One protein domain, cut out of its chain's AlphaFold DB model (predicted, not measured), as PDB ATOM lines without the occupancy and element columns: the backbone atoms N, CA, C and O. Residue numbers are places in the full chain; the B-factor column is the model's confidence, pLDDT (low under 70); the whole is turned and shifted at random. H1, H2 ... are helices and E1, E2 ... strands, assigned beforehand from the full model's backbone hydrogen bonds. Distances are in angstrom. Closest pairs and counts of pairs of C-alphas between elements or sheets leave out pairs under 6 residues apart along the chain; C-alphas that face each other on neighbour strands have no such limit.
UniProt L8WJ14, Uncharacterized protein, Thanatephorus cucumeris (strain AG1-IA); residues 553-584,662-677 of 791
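This is residues 553 to 584 and 662 to 677 of the 791 residues of an uncharacterized protein of Thanatephorus cucumeris (strain AG1-IA) (UniProt L8WJ14). Two small hairpins of strands, E1 with E2 and E3 with E4, lie apart, and one short helix, H1, leads from the end of E2 toward E3. After H1, residues 575 to 584 run past E3 to a cut. The printed part has 48 residues, with one named helix and four named strands in the order E1, E2, H1, E3, E4; both two-strand sheets, E1 - E2 and E3 - E4, are antiparallel. The class is mixed, helices and strands, with 23 residues, under half, in named elements. The whole is compact, with a radius of gyration of the C-alphas of 10.7 A, yet elongated, spanning 33 by 21 by 17 A.

E3, residues 662 to 664, and E4, residues 672 to 676, form an antiparallel hairpin at 165 degrees, with N 663 and O 674 within hydrogen-bond range at 3.0 A. H1, residues 566 to 574, comes closest to E3 at the C-alphas of Tyr 573 and His 663, 6.6 A apart. H1 and E4 are apart. Every O i to N i+4 pair inside H1 is within hydrogen-bond range. E1, residues 554 to 556, and E2, residues 563 to 565, form an antiparallel hairpin at 157 degrees, with N 555 and O 564 at 2.9 A, within hydrogen-bond range. The closest C-alphas of E1 and H1, those of Phe 555 and Gln 566, are 5.5 A apart. E1 and E2 are each apart from E3 and E4.

E4 measures 10.5 A from first to last C-alpha and ends at C-alpha 676, (53.826, -49.550, -13.362). H1 measures 11.9 A and begins at C-alpha 566, (38.528, -50.404, -25.181). E1 begins at C-alpha 554, (34.528, -54.202, -23.533).

The C-alphas farthest apart, those of Leu 553 and Ser 584, are 34.6 A apart. Residues 585 to 661 are not printed, and C-alphas 584 and 662 are 14.6 A apart across this cut, which falls in the link from H1 to E3. The link E2 to H1 is tight; E1 to E2 and E3 to E4 are short. The mean pLDDT of the printed part is 78.2, with residues 553 to 555, 557 to 561, 583 to 584 and 677 under 70.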
ATOM      1  N   LEU A 553      35.612 -54.490 -28.077       55.34
ATOM      2  CA  LEU A 553      36.148 -55.131 -26.877       55.34
ATOM      3  C   LEU A 553      35.774 -54.279 -25.655       55.34
ATOM      4  O   LEU A 553      36.164 -53.115 -25.552       55.34
ATOM      5  N   TYR A 554      34.980 -54.855 -24.755       63.72
ATOM      6  CA  TYR A 554      34.528 -54.202 -23.533       63.72
ATOM      7  C   TYR A 554      35.529 -54.480 -22.411       63.72
ATOM      8  O   TYR A 554      35.684 -55.622 -21.973       63.72
ATOM      9  N   PHE A 555      36.228 -53.442 -21.960       69.19
ATOM     10  CA  PHE A 555      37.177 -53.542 -20.858       69.19
ATOM     11  C   PHE A 555      36.427 -53.312 -19.552       69.19
ATOM     12  O   PHE A 555      36.101 -52.179 -19.211       69.19
ATOM     13  N   MET A 556      36.150 -54.402 -18.838       72.94
ATOM     14  CA  MET A 556      35.580 -54.384 -17.494       72.94
ATOM     15  C   MET A 556      36.705 -54.415 -16.458       72.94
ATOM     16  O   MET A 556      37.554 -55.306 -16.488       72.94
ATOM     17  N   CYS A 557      36.711 -53.464 -15.525       69.38
ATOM     18  CA  CYS A 557      37.610 -53.520 -14.380       69.38
ATOM     19  C   CYS A 557      37.186 -54.657 -13.438       69.38
ATOM     20  O   CYS A 557      36.023 -54.735 -13.037       69.38
ATOM     21  N   LEU A 558      38.133 -55.516 -13.060       61.78
ATOM     22  CA  LEU A 558      37.868 -56.708 -12.249       61.78
ATOM     23  C   LEU A 558      37.396 -56.383 -10.822       61.78
ATOM     24  O   LEU A 558      36.599 -57.130 -10.267       61.78
ATOM     25  N   GLU A 559      37.848 -55.269 -10.244       56.78
ATOM     26  CA  GLU A 559      37.544 -54.903  -8.855       56.78
ATOM     27  C   GLU A 559      36.198 -54.190  -8.669       56.78
ATOM     28  O   GLU A 559      35.565 -54.349  -7.631       56.78
ATOM     29  N   CYS A 560      35.751 -53.390  -9.645       61.53
ATOM     30  CA  CYS A 560      34.513 -52.606  -9.523       61.53
ATOM     31  C   CYS A 560      33.427 -52.975 -10.543       61.53
ATOM     32  O   CYS A 560      32.356 -52.378 -10.515       61.53
ATOM     33  N   SER A 561      33.706 -53.894 -11.473       62.91
ATOM     34  CA  SER A 561      32.826 -54.304 -12.582       62.91
ATOM     35  C   SER A 561      32.335 -53.182 -13.514       62.91
ATOM     36  O   SER A 561      31.598 -53.454 -14.460       62.91
ATOM     37  N   HIS A 562      32.773 -51.932 -13.330       72.12
ATOM     38  CA  HIS A 562      32.593 -50.885 -14.328       72.12
ATOM     39  C   HIS A 562      33.433 -51.199 -15.564       72.12
ATOM     40  O   HIS A 562      34.630 -51.490 -15.460       72.12
ATOM     41  N   GLY A 563      32.827 -51.070 -16.739       74.62
ATOM     42  CA  GLY A 563      33.532 -51.185 -18.002       74.62
ATOM     43  C   GLY A 563      33.071 -50.187 -19.051       74.62
ATOM     44  O   GLY A 563      32.042 -49.520 -18.916       74.62
ATOM     45  N   GLY A 564      33.837 -50.128 -20.131       80.06
ATOM     46  CA  GLY A 564      33.542 -49.331 -21.312       80.06
ATOM     47  C   GLY A 564      34.233 -49.902 -22.542       80.06
ATOM     48  O   GLY A 564      34.929 -50.916 -22.476       80.06
ATOM     49  N   HIS A 565      34.051 -49.249 -23.688       78.31
ATOM     50  CA  HIS A 565      34.771 -49.624 -24.902       78.31
ATOM     51  C   HIS A 565      36.282 -49.474 -24.689       78.31
ATOM     52  O   HIS A 565      36.724 -48.482 -24.100       78.31
ATOM     53  N   GLN A 566      37.063 -50.419 -25.220       80.94
ATOM     54  CA  GLN A 566      38.528 -50.404 -25.181       80.94
ATOM     55  C   GLN A 566      39.104 -49.029 -25.523       80.94
ATOM     56  O   GLN A 566      39.965 -48.542 -24.799       80.94
ATOM     57  N   GLU A 567      38.605 -48.381 -26.578       77.31
ATOM     58  CA  GLU A 567      39.152 -47.103 -27.036       77.31
ATOM     59  C   GLU A 567      38.825 -45.935 -26.094       77.31
ATOM     60  O   GLU A 567      39.653 -45.051 -25.894       77.31
ATOM     61  N   CYS A 568      37.666 -45.965 -25.425       78.94
ATOM     62  CA  CYS A 568      37.328 -44.992 -24.386       78.94
ATOM     63  C   CYS A 568      38.228 -45.166 -23.152       78.94
ATOM     64  O   CYS A 568      38.722 -44.177 -22.616       78.94
ATOM     65  N   TYR A 569      38.481 -46.409 -22.727       83.31
ATOM     66  CA  TYR A 569      39.388 -46.707 -21.608       83.31
ATOM     67  C   TYR A 569      40.844 -46.370 -21.955       83.31
ATOM     68  O   TYR A 569      41.544 -45.757 -21.152       83.31
ATOM     69  N   ARG A 570      41.289 -46.704 -23.172       84.56
ATOM     70  CA  ARG A 570      42.619 -46.371 -23.690       84.56
ATOM     71  C   ARG A 570      42.824 -44.860 -23.758       84.56
ATOM     72  O   ARG A 570      43.817 -44.374 -23.231       84.56
ATOM     73  N   SER A 571      41.872 -44.129 -24.336       85.75
ATOM     74  CA  SER A 571      41.910 -42.663 -24.400       85.75
ATOM     75  C   SER A 571      41.912 -42.040 -23.002       85.75
ATOM     76  O   SER A 571      42.731 -41.168 -22.727       85.75
ATOM     77  N   TYR A 572      41.061 -42.524 -22.089       86.38
ATOM     78  CA  TYR A 572      41.015 -42.037 -20.708       86.38
ATOM     79  C   TYR A 572      42.364 -42.206 -19.994       86.38
ATOM     80  O   TYR A 572      42.860 -41.236 -19.421       86.38
ATOM     81  N   TYR A 573      42.988 -43.386 -20.067       89.44
ATOM     82  CA  TYR A 573      44.267 -43.626 -19.393       89.44
ATOM     83  C   TYR A 573      45.453 -42.942 -20.083       89.44
ATOM     84  O   TYR A 573      46.266 -42.341 -19.393       89.44
ATOM     85  N   LEU A 574      45.518 -42.907 -21.420       89.50
ATOM     86  CA  LEU A 574      46.569 -42.161 -22.133       89.50
ATOM     87  C   LEU A 574      46.457 -40.635 -21.956       89.50
ATOM     88  O   LEU A 574      47.466 -39.941 -22.046       89.50
ATOM     89  N   SER A 575      45.259 -40.104 -21.687       91.88
ATOM     90  CA  SER A 575      45.041 -38.670 -21.424       91.88
ATOM     91  C   SER A 575      45.358 -38.227 -19.988       91.88
ATOM     92  O   SER A 575      45.275 -37.034 -19.692       91.88
ATOM     93  N   ARG A 576      45.701 -39.154 -19.083       89.94
ATOM     94  CA  ARG A 576      45.974 -38.860 -17.668       89.94
ATOM     95  C   ARG A 576      47.371 -39.338 -17.271       89.94
ATOM     96  O   ARG A 576      47.715 -40.476 -17.570       89.94
ATOM     97  N   PRO A 577      48.171 -38.532 -16.548       90.88
ATOM     98  CA  PRO A 577      49.445 -39.008 -16.026       90.88
ATOM     99  C   PRO A 577      49.240 -40.173 -15.044       90.88
ATOM    100  O   PRO A 577      48.188 -40.307 -14.411       90.88
ATOM    101  N   LEU A 578      50.273 -41.004 -14.902       91.62
ATOM    102  CA  LEU A 578      50.385 -41.941 -13.788       91.62
ATOM    103  C   LEU A 578      50.548 -41.137 -12.491       91.62
ATOM    104  O   LEU A 578      51.434 -40.285 -12.387       91.62
ATOM    105  N   VAL A 579      49.683 -41.399 -11.517       92.69
ATOM    106  CA  VAL A 579      49.741 -40.804 -10.178       92.69
ATOM    107  C   VAL A 579      50.589 -41.719  -9.300       92.69
ATOM    108  O   VAL A 579      50.526 -42.939  -9.451       92.69
ATOM    109  N   ASN A 580      51.387 -41.162  -8.394       91.44
ATOM    110  CA  ASN A 580      52.090 -41.978  -7.409       91.44
ATOM    111  C   ASN A 580      51.047 -42.672  -6.517       91.44
ATOM    112  O   ASN A 580      50.113 -42.036  -6.029       91.44
ATOM    113  N   VAL A 581      51.165 -43.987  -6.365       88.75
ATOM    114  CA  VAL A 581      50.322 -44.771  -5.463       88.75
ATOM    115  C   VAL A 581      51.044 -44.793  -4.128       88.75
ATOM    116  O   VAL A 581      51.920 -45.625  -3.897       88.75
ATOM    117  N   ASP A 582      50.702 -43.842  -3.263       84.00
ATOM    118  CA  ASP A 582      51.283 -43.740  -1.928       84.00
ATOM    119  C   ASP A 582      51.004 -45.036  -1.155       84.00
ATOM    120  O   ASP A 582      49.886 -45.275  -0.697       84.00
ATOM    121  N   GLY A 583      52.028 -45.885  -1.000       63.50
ATOM    122  CA  GLY A 583      51.903 -47.213  -0.380       63.50
ATOM    123  C   GLY A 583      51.452 -47.188   1.086       63.50
ATOM    124  O   GLY A 583      51.109 -48.225   1.645       63.50
ATOM    125  N   SER A 584      51.415 -45.999   1.694       53.28
ATOM    126  CA  SER A 584      50.819 -45.738   3.002       53.28
ATOM    127  C   SER A 584      49.279 -45.702   2.953       53.28
ATOM    128  O   SER A 584      48.613 -46.237   3.837       53.28
ATOM    129  N   GLY A 662      50.408 -45.379 -10.839       92.19
ATOM    130  CA  GLY A 662      49.230 -45.972 -11.464       92.19
ATOM    131  C   GLY A 662      48.144 -44.980 -11.851       92.19
ATOM    132  O   GLY A 662      48.114 -43.835 -11.398       92.19
ATOM    133  N   HIS A 663      47.225 -45.417 -12.709       91.19
ATOM    134  CA  HIS A 663      46.090 -44.592 -13.122       91.19
ATOM    135  C   HIS A 663      44.852 -44.837 -12.241       91.19
ATOM    136  O   HIS A 663      44.418 -45.989 -12.132       91.19
ATOM    137  N   PRO A 664      44.223 -43.789 -11.673       88.38
ATOM    138  CA  PRO A 664      43.009 -43.935 -10.872       88.38
ATOM    139  C   PRO A 664      41.814 -44.384 -11.726       88.38
ATOM    140  O   PRO A 664      41.647 -43.948 -12.871       88.38
ATOM    141  N   CYS A 665      40.969 -45.232 -11.134       85.00
ATOM    142  CA  CYS A 665      39.770 -45.838 -11.717       85.00
ATOM    143  C   CYS A 665      38.975 -44.891 -12.629       85.00
ATOM    144  O   CYS A 665      38.505 -43.843 -12.183       85.00
ATOM    145  N   ALA A 666      38.735 -45.297 -13.882       81.25
ATOM    146  CA  ALA A 666      37.935 -44.523 -14.842       81.25
ATOM    147  C   ALA A 666      36.497 -44.225 -14.379       81.25
ATOM    148  O   ALA A 666      35.902 -43.238 -14.802       81.25
ATOM    149  N   ALA A 667      35.957 -45.041 -13.471       77.75
ATOM    150  CA  ALA A 667      34.657 -44.841 -12.835       77.75
ATOM    151  C   ALA A 667      34.736 -44.130 -11.461       77.75
ATOM    152  O   ALA A 667      33.804 -44.225 -10.669       77.75
ATOM    153  N   GLY A 668      35.853 -43.460 -11.141       79.94
ATOM    154  CA  GLY A 668      36.030 -42.690  -9.899       79.94
ATOM    155  C   GLY A 668      36.061 -43.532  -8.615       79.94
ATOM    156  O   GLY A 668      35.847 -43.013  -7.526       79.94
ATOM    157  N   CYS A 669      36.297 -44.837  -8.732       74.75
ATOM    158  CA  CYS A 669      35.977 -45.830  -7.709       74.75
ATOM    159  C   CYS A 669      37.093 -46.140  -6.683       74.75
ATOM    160  O   CYS A 669      37.068 -47.194  -6.054       74.75
ATOM    161  N   GLY A 670      38.066 -45.241  -6.511       81.06
ATOM    162  CA  GLY A 670      39.072 -45.293  -5.436       81.06
ATOM    163  C   GLY A 670      40.336 -46.130  -5.691       81.06
ATOM    164  O   GLY A 670      41.383 -45.778  -5.161       81.06
ATOM    165  N   HIS A 671      40.292 -47.182  -6.516       82.75
ATOM    166  CA  HIS A 671      41.484 -47.987  -6.844       82.75
ATOM    167  C   HIS A 671      42.250 -47.489  -8.083       82.75
ATOM    168  O   HIS A 671      41.797 -46.592  -8.801       82.75
ATOM    169  N   TYR A 672      43.365 -48.156  -8.398       85.94
ATOM    170  CA  TYR A 672      44.211 -47.882  -9.563       85.94
ATOM    171  C   TYR A 672      44.173 -49.061 -10.550       85.94
ATOM    172  O   TYR A 672      44.597 -50.163 -10.221       85.94
ATOM    173  N   CYS A 673      43.659 -48.854 -11.768       76.50
ATOM    174  CA  CYS A 673      43.384 -49.956 -12.711       76.50
ATOM    175  C   CYS A 673      44.610 -50.469 -13.488       76.50
ATOM    176  O   CYS A 673      44.507 -51.463 -14.203       76.50
ATOM    177  N   TRP A 674      45.740 -49.772 -13.404       75.31
ATOM    178  CA  TRP A 674      47.003 -50.146 -14.037       75.31
ATOM    179  C   TRP A 674      48.115 -49.489 -13.226       75.31
ATOM    180  O   TRP A 674      48.098 -48.268 -13.075       75.31
ATOM    181  N   ALA A 675      49.038 -50.291 -12.693       70.69
ATOM    182  CA  ALA A 675      50.234 -49.816 -12.012       70.69
ATOM    183  C   ALA A 675      51.497 -50.210 -12.795       70.69
ATOM    184  O   ALA A 675      51.577 -51.326 -13.319       70.69
ATOM    185  N   SER A 676      52.475 -49.309 -12.859       72.56
ATOM    186  CA  SER A 676      53.826 -49.550 -13.362       72.56
ATOM    187  C   SER A 676      54.859 -49.312 -12.257       72.56
ATOM    188  O   SER A 676      54.729 -48.417 -11.420       72.56
ATOM    189  N   ASN A 677      55.919 -50.120 -12.283       66.81
ATOM    190  CA  ASN A 677      57.176 -49.791 -11.620       66.81
ATOM    191  C   ASN A 677      58.089 -49.155 -12.671       66.81
ATOM    192  O   ASN A 677      58.754 -49.868 -13.427       66.81
TER     193      ASN A 677